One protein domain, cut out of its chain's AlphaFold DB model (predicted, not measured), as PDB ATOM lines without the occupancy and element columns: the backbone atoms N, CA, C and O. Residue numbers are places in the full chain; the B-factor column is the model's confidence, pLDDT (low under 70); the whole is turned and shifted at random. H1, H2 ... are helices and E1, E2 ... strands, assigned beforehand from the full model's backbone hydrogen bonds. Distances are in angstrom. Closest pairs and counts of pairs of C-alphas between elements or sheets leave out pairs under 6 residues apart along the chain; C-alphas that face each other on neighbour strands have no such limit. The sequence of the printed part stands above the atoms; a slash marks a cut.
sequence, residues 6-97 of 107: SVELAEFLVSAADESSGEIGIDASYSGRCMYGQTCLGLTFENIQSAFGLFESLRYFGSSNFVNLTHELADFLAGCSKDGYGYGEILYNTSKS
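AT A GLANCE: This is residues 6 to 97 of the 107 residues of an uncharacterized protein of Parasutterella excrementihominis (UniProt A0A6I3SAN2). A small, twisted sheet of four strands fills one end of the domain, and three helices fill the other. H2 and H3 form a helical hairpin that runs out from the sheet and folds back to it, while H1 crosses both legs of that hairpin on one side and covers the edge strand E1. The printed part has 92 residues, with three named helices and four named strands in the order H1, E1, E2, H2, H3, E3, E4; the class is mixed, helices and strands. The sheet runs E1, E2, E4, E3 and is antiparallel throughout. The whole is compact, with a radius of gyration of the C-alphas of 12.4 A, and it spans 34 by 26 by 19 A.

HOW THE PARTS SIT: The inner strands of the sheet are E2, residues 41 to 45, and E4, residues 89 to 93, antiparallel at 155 degrees, with N 43 and O 91 at 2.8 A and N 91 and O 43 at 2.8 A, within hydrogen-bond range. Beside E2 is the edge strand E1, residues 24 to 26, antiparallel to it at 153 degrees; N 44 and O 25 are within hydrogen-bond range at 2.8 A, and the two strands form a hairpin. Beside E4 is the other edge strand, E3, residues 81 to 83, its hairpin partner, antiparallel at 143 degrees, with N 81 and O 92 within hydrogen-bond range at 2.7 A. E1 is apart from both E3 and E4. From edge to edge the strands' lines turn by 89 degrees. H1, residues 7 to 19, is on the sheet over E1 at a height of 7.6 A, and it runs along the strands, at 25 degrees to E1 on the local plane; the closest C-alphas of the two are those of Ala 17 and Gly 25, 4.7 A apart. H2, residues 48 to 60, is on the same face at a height of 9.7 A and runs across the strands, at 71 degrees to E1 on the local plane. With H1 and H2 on one face, helices and sheet make two layers. H3, residues 66 to 78, only grazes the sheet, with its residues 76 to 78. H2 and H3 form a helical hairpin and touch at a shallow tilt of 19 degrees, opposite ways, their closest C-alphas being those of Arg 59 and Phe 66 at 6.2 A. H1 touches H3 with its residues 8 to 9 alone, about perpendicular at 78 degrees, closest at the C-alphas of Leu 9 and Leu 69, 6.0 A. H1 and H2 only just touch, with 3 pairs of C-alphas within 8 A. E2, H2, H3 and E3 form a split strand-helix-strand unit, two strands running the same way with E4 between them, and its crossover is right-handed. In H1 and H3 every O i to N i+4 pair is within hydrogen-bond range; in H2 6 of 9 are.

IN THESE COORDINATES: H1 begins at C-alpha 7 (172.807, 195.168, 182.876) and measures 18.4 A. E2 measures 13.2 A and E4 13.1 A, while E1 and E3 have 3 residues each. H2 measures 19.6 A, ending at C-alpha 60 (164.290, 184.250, 172.292), and H3 measures 18.0 A. E4 ends at C-alpha 93 (187.180, 193.344, 175.385).

THE WHOLE: The two C-alphas farthest apart are those of Ser 64 and Gly 86, 37.5 A. The printed part has no cut. The link from E1 to E2, residues 27 to 40, is long, and in it residues 34 to 35 pair with residues 38 to 39, antiparallel; the other links are tight. The mean pLDDT of the printed part is 78.0, and 13 residues are under 70, among them residues 84 to 89.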
ATOM      1  N   SER A   6     175.315 197.053 179.108       87.31
ATOM      2  CA  SER A   6     174.060 197.167 179.846       87.31
ATOM      3  C   SER A   6     173.869 195.985 180.802       87.31
ATOM      4  O   SER A   6     174.334 194.872 180.550       87.31
ATOM      5  N   VAL A   7     173.170 196.228 181.917       85.31
ATOM      6  CA  VAL A   7     172.807 195.168 182.876       85.31
ATOM      7  C   VAL A   7     171.980 194.086 182.185       85.31
ATOM      8  O   VAL A   7     172.242 192.908 182.381       85.31
ATOM      9  N   GLU A   8     171.062 194.481 181.302       87.62
ATOM     10  CA  GLU A   8     170.202 193.562 180.553       87.62
ATOM     11  C   GLU A   8     171.012 192.648 179.610       87.62
ATOM     12  O   GLU A   8     170.765 191.444 179.555       87.62
ATOM     13  N   LEU A   9     172.040 193.175 178.924       87.19
ATOM     14  CA  LEU A   9     172.947 192.339 178.130       87.19
ATOM     15  C   LEU A   9     173.778 191.401 179.017       87.19
ATOM     16  O   LEU A   9     174.001 190.249 178.653       87.19
ATOM     17  N   ALA A  10     174.238 191.877 180.174       86.50
ATOM     18  CA  ALA A  10     175.011 191.064 181.106       86.50
ATOM     19  C   ALA A  10     174.178 189.898 181.672       86.50
ATOM     20  O   ALA A  10     174.647 188.764 181.676       86.50
ATOM     21  N   GLU A  11     172.934 190.153 182.083       86.38
ATOM     22  CA  GLU A  11     171.987 189.126 182.537       86.38
ATOM     23  C   GLU A  11     171.702 188.095 181.442       86.38
ATOM     24  O   GLU A  11     171.723 186.892 181.709       86.38
ATOM     25  N   PHE A  12     171.510 188.549 180.200       87.56
ATOM     26  CA  PHE A  12     171.367 187.652 179.058       87.56
ATOM     27  C   PHE A  12     172.596 186.751 178.883       87.56
ATOM     28  O   PHE A  12     172.441 185.544 178.725       87.56
ATOM     29  N   LEU A  13     173.811 187.307 178.917       86.62
ATOM     30  CA  LEU A  13     175.041 186.532 178.726       86.62
ATOM     31  C   LEU A  13     175.244 185.485 179.832       86.62
ATOM     32  O   LEU A  13     175.720 184.391 179.534       86.62
ATOM     33  N   VAL A  14     174.851 185.787 181.077       85.75
ATOM     34  CA  VAL A  14     174.831 184.806 182.180       85.75
ATOM     35  C   VAL A  14     173.833 183.689 181.886       85.75
ATOM     36  O   VAL A  14     174.208 182.521 181.912       85.75
ATOM     37  N   SER A  15     172.593 184.038 181.531       85.50
ATOM     38  CA  SER A  15     171.552 183.053 181.200       85.50
ATOM     39  C   SER A  15     171.967 182.164 180.026       85.50
ATOM     40  O   SER A  15     171.804 180.948 180.070       85.50
ATOM     41  N   ALA A  16     172.548 182.760 178.981       84.62
ATOM     42  CA  ALA A  16     173.031 182.036 177.816       84.62
ATOM     43  C   ALA A  16     174.185 181.094 178.176       84.62
ATOM     44  O   ALA A  16     174.212 179.969 177.686       84.62
ATOM     45  N   ALA A  17     175.115 181.515 179.039       84.69
ATOM     46  CA  ALA A  17     176.194 180.654 179.510       84.69
ATOM     47  C   ALA A  17     175.651 179.440 180.285       84.69
ATOM     48  O   ALA A  17     176.027 178.310 179.965       84.69
ATOM     49  N   ASP A  18     174.720 179.657 181.220       84.75
ATOM     50  CA  ASP A  18     174.100 178.595 182.026       84.75
ATOM     51  C   ASP A  18     173.328 177.574 181.166       84.75
ATOM     52  O   ASP A  18     173.375 176.369 181.424       84.75
ATOM     53  N   GLU A  19     172.643 178.030 180.114       84.19
ATOM     54  CA  GLU A  19     171.841 177.176 179.225       84.19
ATOM     55  C   GLU A  19     172.662 176.474 178.133       84.19
ATOM     56  O   GLU A  19     172.262 175.421 177.630       84.19
ATOM     57  N   SER A  20     173.824 177.020 177.767       80.25
ATOM     58  CA  SER A  20     174.612 176.558 176.615       80.25
ATOM     59  C   SER A  20     175.311 175.209 176.799       80.25
ATOM     60  O   SER A  20     175.981 174.739 175.883       80.25
ATOM     61  N   SER A  21     175.215 174.583 177.976       80.69
ATOM     62  CA  SER A  21     175.905 173.320 178.290       80.69
ATOM     63  C   SER A  21     177.428 173.353 178.040       80.69
ATOM     64  O   SER A  21     178.038 172.308 177.820       80.69
ATOM     65  N   GLY A  22     178.045 174.540 178.103       77.12
ATOM     66  CA  GLY A  22     179.484 174.747 177.911       77.12
ATOM     67  C   GLY A  22     179.891 175.295 176.540       77.12
ATOM     68  O   GLY A  22     181.060 175.630 176.364       77.12
ATOM     69  N   GLU A  23     178.959 175.446 175.593       80.06
ATOM     70  CA  GLU A  23     179.249 176.061 174.288       80.06
ATOM     71  C   GLU A  23     179.591 177.556 174.404       80.06
ATOM     72  O   GLU A  23     180.388 178.085 173.621       80.06
ATOM     73  N   ILE A  24     178.986 178.235 175.382       83.69
ATOM     74  CA  ILE A  24     179.224 179.630 175.749       83.69
ATOM     75  C   ILE A  24     179.554 179.657 177.241       83.69
ATOM     76  O   ILE A  24     178.886 179.035 178.058       83.69
ATOM     77  N   GLY A  25     180.573 180.408 177.630       83.44
ATOM     78  CA  GLY A  25     180.909 180.559 179.041       83.44
ATOM     79  C   GLY A  25     181.334 181.970 179.388       83.44
ATOM     80  O   GLY A  25     181.705 182.768 178.526       83.44
ATOM     81  N   ILE A  26     181.285 182.264 180.682       83.06
ATOM     82  CA  ILE A  26     181.871 183.469 181.259       83.06
ATOM     83  C   ILE A  26     183.151 183.041 181.962       83.06
ATOM     84  O   ILE A  26     183.116 182.304 182.949       83.06
ATOM     85  N   ASP A  27     184.289 183.524 181.476       80.75
ATOM     86  CA  ASP A  27     185.563 183.278 182.138       80.75
ATOM     87  C   ASP A  27     185.787 184.345 183.210       80.75
ATOM     88  O   ASP A  27     186.172 185.479 182.917       80.75
ATOM     89  N   ALA A  28     185.560 183.981 184.473       72.38
ATOM     90  CA  ALA A  28     185.797 184.847 185.630       72.38
ATOM     91  C   ALA A  28     187.277 185.253 185.802       72.38
ATOM     92  O   ALA A  28     187.586 186.230 186.483       72.38
ATOM     93  N   SER A  29     188.219 184.539 185.179       72.06
ATOM     94  CA  SER A  29     189.630 184.937 185.130       72.06
ATOM     95  C   SER A  29     189.887 186.086 184.162       72.06
ATOM     96  O   SER A  29     190.978 186.640 184.176       72.06
ATOM     97  N   TYR A  30     188.922 186.475 183.337       72.00
ATOM     98  CA  TYR A  30     189.028 187.629 182.441       72.00
ATOM     99  C   TYR A  30     187.948 188.665 182.759       72.00
ATOM    100  O   TYR A  30     188.239 189.861 182.833       72.00
ATOM    101  N   SER A  31     186.731 188.203 183.037       71.38
ATOM    102  CA  SER A  31     185.605 189.015 183.485       71.38
ATOM    103  C   SER A  31     185.884 189.643 184.846       71.38
ATOM    104  O   SER A  31     186.170 188.959 185.823       71.38
ATOM    105  N   GLY A  32     185.829 190.971 184.913       69.06
ATOM    106  CA  GLY A  32     186.106 191.732 186.132       69.06
ATOM    107  C   GLY A  32     187.586 192.067 186.352       69.06
ATOM    108  O   GLY A  32     187.897 192.865 187.240       69.06
ATOM    109  N   ARG A  33     188.517 191.542 185.542       71.69
ATOM    110  CA  ARG A  33     189.939 191.904 185.657       71.69
ATOM    111  C   ARG A  33     190.230 193.254 185.028       71.69
ATOM    112  O   ARG A  33     189.761 193.551 183.938       71.69
ATOM    113  N   CYS A  34     191.089 194.034 185.676       70.75
ATOM    114  CA  CYS A  34     191.669 195.223 185.066       70.75
ATOM    115  C   CYS A  34     192.841 194.835 184.155       70.75
ATOM    116  O   CYS A  34     193.911 194.482 184.650       70.75
ATOM    117  N   MET A  35     192.673 194.951 182.838       69.19
ATOM    118  CA  MET A  35     193.771 194.900 181.868       69.19
ATOM    119  C   MET A  35     193.916 196.263 181.198       69.19
ATOM    120  O   MET A  35     192.932 196.900 180.835       69.19
ATOM    121  N   TYR A  36     195.154 196.749 181.089       72.06
ATOM    122  CA  TYR A  36     195.464 198.083 180.548       72.06
ATOM    123  C   TYR A  36     194.677 199.235 181.211       72.06
ATOM    124  O   TYR A  36     194.354 200.233 180.573       72.06
ATOM    125  N   GLY A  37     194.370 199.101 182.507       68.19
ATOM    126  CA  GLY A  37     193.609 200.099 183.269       68.19
ATOM    127  C   GLY A  37     192.091 200.043 183.065       68.19
ATOM    128  O   GLY A  37     191.398 200.944 183.532       68.19
ATOM    129  N   GLN A  38     191.570 199.012 182.397       64.88
ATOM    130  CA  GLN A  38     190.142 198.842 182.149       64.88
ATOM    131  C   GLN A  38     189.655 197.472 182.617       64.88
ATOM    132  O   GLN A  38     190.298 196.452 182.367       64.88
ATOM    133  N   THR A  39     188.517 197.446 183.309       73.56
ATOM    134  CA  THR A  39     187.832 196.198 183.647       73.56
ATOM    135  C   THR A  39     187.360 195.533 182.363       73.56
ATOM    136  O   THR A  39     186.684 196.174 181.567       73.56
ATOM    137  N   CYS A  40     187.713 194.269 182.173       73.31
ATOM    138  CA  CYS A  40     187.402 193.501 180.979       73.31
ATOM    139  C   CYS A  40     186.231 192.553 181.222       73.31
ATOM    140  O   CYS A  40     185.932 192.174 182.356       73.31
ATOM    141  N   LEU A  41     185.612 192.137 180.130       77.50
ATOM    142  CA  LEU A  41     184.714 190.993 180.043       77.50
ATOM    143  C   LEU A  41     185.458 189.862 179.326       77.50
ATOM    144  O   LEU A  41     186.021 190.131 178.271       77.50
ATOM    145  N   GLY A  42     185.463 188.644 179.874       80.44
ATOM    146  CA  GLY A  42     185.878 187.416 179.189       80.44
ATOM    147  C   GLY A  42     184.714 186.466 178.900       80.44
ATOM    148  O   GLY A  42     184.085 185.956 179.828       80.44
ATOM    149  N   LEU A  43     184.458 186.216 177.618       83.25
ATOM    150  CA  LEU A  43     183.540 185.189 177.132       83.25
ATOM    151  C   LEU A  43     184.332 184.051 176.494       83.25
ATOM    152  O   LEU A  43     185.256 184.293 175.719       83.25
ATOM    153  N   THR A  44     183.957 182.816 176.785       83.44
ATOM    154  CA  THR A  44     184.522 181.622 176.151       83.44
ATOM    155  C   THR A  44     183.537 181.041 175.162       83.44
ATOM    156  O   THR A  44     182.338 180.993 175.437       83.44
ATOM    157  N   PHE A  45     184.058 180.554 174.043       79.25
ATOM    158  CA  PHE A  45     183.281 179.838 173.041       79.25
ATOM    159  C   PHE A  45     183.957 178.514 172.720       79.25
ATOM    160  O   PHE A  45     185.177 178.467 172.536       79.25
ATOM    161  N   GLU A  46     183.167 177.451 172.594       76.00
ATOM    162  CA  GLU A  46     183.679 176.182 172.073       76.00
ATOM    163  C   GLU A  46     184.024 176.310 170.580       76.00
ATOM    164  O   GLU A  46     185.033 175.781 170.110       76.00
ATOM    165  N   ASN A  47     183.203 177.046 169.823       73.44
ATOM    166  CA  ASN A  47     183.401 177.294 168.398       73.44
ATOM    167  C   ASN A  47     182.723 178.602 167.937       73.44
ATOM    168  O   ASN A  47     181.966 179.242 168.667       73.44
ATOM    169  N   ILE A  48     182.989 179.010 166.691       69.00
ATOM    170  CA  ILE A  48     182.457 180.264 166.137       69.00
ATOM    171  C   ILE A  48     180.939 180.223 165.903       69.00
ATOM    172  O   ILE A  48     180.289 181.266 165.914       69.00
ATOM    173  N   GLN A  49     180.349 179.042 165.711       76.62
ATOM    174  CA  GLN A  49     178.907 178.865 165.555       76.62
ATOM    175  C   GLN A  49     178.167 179.156 166.866       76.62
ATOM    176  O   GLN A  49     177.122 179.804 166.824       76.62
ATOM    177  N   SER A  50     178.740 178.800 168.017       76.62
ATOM    178  CA  SER A  50     178.206 179.151 169.341       76.62
ATOM    179  C   SER A  50     178.149 180.672 169.556       76.62
ATOM    180  O   SER A  50     177.207 181.181 170.161       76.62
ATOM    181  N   ALA A  51     179.078 181.434 168.960       73.88
ATOM    182  CA  ALA A  51     179.021 182.899 168.970       73.88
ATOM    183  C   ALA A  51     177.858 183.464 168.132       73.88
ATOM    184  O   ALA A  51     177.245 184.456 168.521       73.88
ATOM    185  N   PHE A  52     177.508 182.828 167.008       74.44
ATOM    186  CA  PHE A  52     176.311 183.197 166.240       74.44
ATOM    187  C   PHE A  52     175.016 182.809 166.966       74.44
ATOM    188  O   PHE A  52     174.035 183.548 166.889       74.44
ATOM    189  N   GLY A  53     175.029 181.700 167.712       79.44
ATOM    190  CA  GLY A  53     173.911 181.262 168.548       79.44
ATOM    191  C   GLY A  53     173.472 182.313 169.572       79.44
ATOM    192  O   GLY A  53     172.274 182.494 169.764       79.44
ATOM    193  N   LEU A  54     174.406 183.086 170.145       80.81
ATOM    194  CA  LEU A  54     174.081 184.178 171.076       80.81
ATOM    195  C   LEU A  54     173.126 185.221 170.481       80.81
ATOM    196  O   LEU A  54     172.207 185.671 171.163       80.81
ATOM    197  N   PHE A  55     173.316 185.608 169.217       80.06
ATOM    198  CA  PHE A  55     172.443 186.595 168.575       80.06
ATOM    199  C   PHE A  55     171.013 186.077 168.407       80.06
ATOM    200  O   PHE A  55     170.055 186.825 168.606       80.06
ATOM    201  N   GLU A  56     170.857 184.793 168.085       80.56
ATOM    202  CA  GLU A  56     169.540 184.163 167.998       80.56
ATOM    203  C   GLU A  56     168.917 183.988 169.389       80.56
ATOM    204  O   GLU A  56     167.741 184.301 169.573       80.56
ATOM    205  N   SER A  57     169.688 183.585 170.402       79.12
ATOM    206  CA  SER A  57     169.200 183.445 171.782       79.12
ATOM    207  C   SER A  57     168.696 184.765 172.365       79.12
ATOM    208  O   SER A  57     167.680 184.782 173.056       79.12
ATOM    209  N   LEU A  58     169.325 185.894 172.022       81.12
ATOM    210  CA  LEU A  58     168.845 187.234 172.384       81.12
ATOM    211  C   LEU A  58     167.417 187.498 171.901       81.12
ATOM    212  O   LEU A  58     166.635 188.159 172.584       81.12
ATOM    213  N   ARG A  59     167.058 186.961 170.730       78.31
ATOM    214  CA  ARG A  59     165.712 187.089 170.162       78.31
ATOM    215  C   ARG A  59     164.703 186.294 170.977       78.31
ATOM    216  O   ARG A  59     163.581 186.757 171.179       78.31
ATOM    217  N   TYR A  60     165.107 185.115 171.442       75.25
ATOM    218  CA  TYR A  60     164.290 184.250 172.292       75.25
ATOM    219  C   TYR A  60     164.163 184.765 173.728       75.25
ATOM    220  O   TYR A  60     163.117 184.552 174.335       75.25
ATOM    221  N   PHE A  61     165.150 185.512 174.234       74.81
ATOM    222  CA  PHE A  61     165.123 186.135 175.565       74.81
ATOM    223  C   PHE A  61     163.973 187.151 175.744       74.81
ATOM    224  O   PHE A  61     163.684 187.584 176.855       74.81
ATOM    225  N   GLY A  62     163.268 187.523 174.668       66.25
ATOM    226  CA  GLY A  62     162.011 188.273 174.756       66.25
ATOM    227  C   GLY A  62     162.177 189.723 175.215       66.25
ATOM    228  O   GLY A  62     161.195 190.358 175.601       66.25
ATOM    229  N   SER A  63     163.399 190.261 175.159       67.88
ATOM    230  CA  SER A  63     163.665 191.644 175.539       67.88
ATOM    231  C   SER A  63     162.928 192.613 174.609       67.88
ATOM    232  O   SER A  63     163.070 192.569 173.382       67.88
ATOM    233  N   SER A  64     162.206 193.570 175.199       74.88
ATOM    234  CA  SER A  64     161.653 194.725 174.476       74.88
ATOM    235  C   SER A  64     162.735 195.567 173.788       74.88
ATOM    236  O   SER A  64     162.429 196.345 172.886       74.88
ATOM    237  N   ASN A  65     163.996 195.389 174.190       81.12
ATOM    238  CA  ASN A  65     165.179 196.072 173.687       81.12
ATOM    239  C   ASN A  65     166.031 195.193 172.758       81.12
ATOM    240  O   ASN A  65     167.178 195.552 172.501       81.12
ATOM    241  N   PHE A  66     165.502 194.085 172.219       82.81
ATOM    242  CA  PHE A  66     166.251 193.131 171.383       82.81
ATOM    243  C   PHE A  66     167.177 193.795 170.351       82.81
ATOM    244  O   PHE A  66     168.346 193.433 170.258       82.81
ATOM    245  N   VAL A  67     166.690 194.799 169.612       85.06
ATOM    246  CA  VAL A  67     167.497 195.516 168.607       85.06
ATOM    247  C   VAL A  67     168.703 196.202 169.255       85.06
ATOM    248  O   VAL A  67     169.825 196.040 168.786       85.06
ATOM    249  N   ASN A  68     168.496 196.914 170.365       86.81
ATOM    250  CA  ASN A  68     169.567 197.606 171.083       86.81
ATOM    251  C   ASN A  68     170.584 196.620 171.669       86.81
ATOM    252  O   ASN A  68     171.783 196.836 171.529       86.81
ATOM    253  N   LEU A  69     170.115 195.521 172.263       87.44
ATOM    254  CA  LEU A  69     170.989 194.492 172.826       87.44
ATOM    255  C   LEU A  69     171.786 193.758 171.740       87.44
ATOM    256  O   LEU A  69     172.961 193.467 171.932       87.44
ATOM    257  N   THR A  70     171.179 193.515 170.577       87.12
ATOM    258  CA  THR A  70     171.859 192.939 169.405       87.12
ATOM    259  C   THR A  70     172.976 193.859 168.920       87.12
ATOM    260  O   THR A  70     174.079 193.392 168.644       87.12
ATOM    261  N   HIS A  71     172.723 195.169 168.841       88.06
ATOM    262  CA  HIS A  71     173.757 196.145 168.492       88.06
ATOM    263  C   HIS A  71     174.876 196.185 169.531       88.06
ATOM    264  O   HIS A  71     176.048 196.164 169.169       88.06
ATOM    265  N   GLU A  72     174.529 196.183 170.815       88.00
ATOM    266  CA  GLU A  72     175.513 196.208 171.890       88.00
ATOM    267  C   GLU A  72     176.376 194.937 171.922       88.00
ATOM    268  O   GLU A  72     177.594 195.027 172.092       88.00
ATOM    269  N   LEU A  73     175.776 193.766 171.689       86.56
ATOM    270  CA  LEU A  73     176.500 192.503 171.544       86.56
ATOM    271  C   LEU A  73     177.413 192.518 170.310       86.56
ATOM    272  O   LEU A  73     178.558 192.074 170.391       86.56
ATOM    273  N   ALA A  74     176.939 193.041 169.177       85.94
ATOM    274  CA  ALA A  74     177.747 193.160 167.967       85.94
ATOM    275  C   ALA A  74     178.956 194.082 168.177       85.94
ATOM    276  O   ALA A  74     180.075 193.706 167.827       85.94
ATOM    277  N   ASP A  75     178.752 195.239 168.809       85.44
ATOM    278  CA  ASP A  75     179.825 196.167 169.175       85.44
ATOM    279  C   ASP A  75     180.822 195.518 170.141       85.44
ATOM    280  O   ASP A  75     182.038 195.690 170.007       85.44
ATOM    281  N   PHE A  76     180.325 194.748 171.114       83.56
ATOM    282  CA  PHE A  76     181.170 193.994 172.031       83.56
ATOM    283  C   PHE A  76     182.058 192.997 171.275       83.56
ATOM    284  O   PHE A  76     183.282 193.050 171.431       83.56
ATOM    285  N   LEU A  77     181.463 192.135 170.443       80.94
ATOM    286  CA  LEU A  77     182.172 191.097 169.687       80.94
ATOM    287  C   LEU A  77     183.168 191.692 168.687       80.94
ATOM    288  O   LEU A  77     184.277 191.177 168.552       80.94
ATOM    289  N   ALA A  78     182.822 192.806 168.036       82.19
ATOM    290  CA  ALA A  78     183.712 193.509 167.113       82.19
ATOM    291  C   ALA A  78     184.960 194.083 167.806       82.19
ATOM    292  O   ALA A  78     186.020 194.174 167.189       82.19
ATOM    293  N   GLY A  79     184.845 194.466 169.081       78.50
ATOM    294  CA  GLY A  79     185.953 194.980 169.887       78.50
ATOM    295  C   GLY A  79     186.738 193.913 170.656       78.50
ATOM    296  O   GLY A  79     187.627 194.265 171.432       78.50
ATOM    297  N   CYS A  80     186.411 192.629 170.494       80.06
ATOM    298  CA  CYS A  80     187.080 191.563 171.228       80.06
ATOM    299  C   CYS A  80     188.488 191.276 170.695       80.06
ATOM    300  O   CYS A  80     188.728 191.148 169.496       80.06
ATOM    301  N   SER A  81     189.413 191.098 171.628       80.31
ATOM    302  CA  SER A  81     190.689 190.423 171.432       80.31
ATOM    303  C   SER A  81     190.535 188.936 171.746       80.31
ATOM    304  O   SER A  81     189.683 188.551 172.547       80.31
ATOM    305  N   LYS A  82     191.361 188.105 171.110       78.69
ATOM    306  CA  LYS A  82     191.402 186.659 171.340       78.69
ATOM    307  C   LYS A  82     192.565 186.301 172.256       78.69
ATOM    308  O   LYS A  82     193.677 186.778 172.028       78.69
ATOM    309  N   ASP A  83     192.322 185.434 173.231       74.12
ATOM    310  CA  ASP A  83     193.360 184.714 173.972       74.12
ATOM    311  C   ASP A  83     193.105 183.199 173.917       74.12
ATOM    312  O   ASP A  83     191.970 182.752 173.749       74.12
ATOM    313  N   GLY A  84     194.167 182.404 174.027       62.00
ATOM    314  CA  GLY A  84     194.145 180.946 173.928       62.00
ATOM    315  C   GLY A  84     194.702 180.306 175.191       62.00
ATOM    316  O   GLY A  84     195.820 179.795 175.190       62.00
ATOM    317  N   TYR A  85     193.931 180.319 176.276       56.31
ATOM    318  CA  TYR A  85     194.324 179.697 177.542       56.31
ATOM    319  C   TYR A  85     193.588 178.369 177.744       56.31
ATOM    320  O   TYR A  85     192.563 178.347 178.403       56.31
ATOM    321  N   GLY A  86     194.107 177.266 177.183       52.41
ATOM    322  CA  GLY A  86     193.871 175.863 177.600       52.41
ATOM    323  C   GLY A  86     192.438 175.285 177.650       52.41
ATOM    324  O   GLY A  86     192.307 174.067 177.726       52.41
ATOM    325  N   TYR A  87     191.396 176.114 177.590       54.53
ATOM    326  CA  TYR A  87     189.982 175.798 177.815       54.53
ATOM    327  C   TYR A  87     189.085 176.188 176.621       54.53
ATOM    328  O   TYR A  87     187.891 175.921 176.658       54.53
ATOM    329  N   GLY A  88     189.641 176.809 175.571       62.97
ATOM    330  CA  GLY A  88     188.905 177.312 174.399       62.97
ATOM    331  C   GLY A  88     189.482 178.628 173.857       62.97
ATOM    332  O   GLY A  88     190.545 179.066 174.305       62.97
ATOM    333  N   GLU A  89     188.791 179.258 172.896       69.00
ATOM    334  CA  GLU A  89     189.051 180.658 172.523       69.00
ATOM    335  C   GLU A  89     188.364 181.583 173.541       69.00
ATOM    336  O   GLU A  89     187.150 181.504 173.746       69.00
ATOM    337  N   ILE A  90     189.135 182.475 174.167       74.38
ATOM    338  CA  ILE A  90     188.618 183.520 175.056       74.38
ATOM    339  C   ILE A  90     188.493 184.802 174.240       74.38
ATOM    340  O   ILE A  90     189.492 185.337 173.755       74.38
ATOM    341  N   LEU A  91     187.275 185.314 174.105       77.62
ATOM    342  CA  LEU A  91     187.014 186.658 173.612       77.62
ATOM    343  C   LEU A  91     186.957 187.608 174.797       77.62
ATOM    344  O   LEU A  91     186.098 187.472 175.668       77.62
ATOM    345  N   TYR A  92     187.853 188.586 174.820       78.38
ATOM    346  CA  TYR A  92     187.815 189.628 175.831       78.38
ATOM    347  C   TYR A  92     187.878 191.015 175.227       78.38
ATOM    348  O   TYR A  92     188.565 191.253 174.238       78.38
ATOM    349  N   ASN A  93     187.181 191.962 175.839       79.25
ATOM    350  CA  ASN A  93     187.180 193.344 175.385       79.25
ATOM    351  C   ASN A  93     187.659 194.247 176.520       79.25
ATOM    352  O   ASN A  93     187.017 194.336 177.561       79.25
ATOM    353  N   THR A  94     188.795 194.911 176.317       74.62
ATOM    354  CA  THR A  94     189.375 195.830 177.306       74.62
ATOM    355  C   THR A  94     188.583 197.125 177.392       74.62
ATOM    356  O   THR A  94     188.420 197.667 178.476       74.62
ATOM    357  N   SER A  95     187.978 197.565 176.286       77.12
ATOM    358  CA  SER A  95     187.129 198.760 176.248       77.12
ATOM    359  C   SER A  95     185.748 198.569 176.877       77.12
ATOM    360  O   SER A  95     185.027 199.554 177.055       77.12
ATOM    361  N   LYS A  96     185.374 197.324 177.208       78.56
ATOM    362  CA  LYS A  96     184.075 196.973 177.779       78.56
ATOM    363  C   LYS A  96     184.229 196.310 179.143       78.56
ATOM    364  O   LYS A  96     184.838 195.256 179.284       78.56
ATOM    365  N   SER A  97     183.595 196.921 180.131       78.75
ATOM    366  CA  SER A  97     183.543 196.438 181.505       78.75
ATOM    367  C   SER A  97     182.252 195.686 181.791       78.75
ATOM    368  O   SER A  97     181.184 196.019 181.272       78.75
TER     369      SER A  97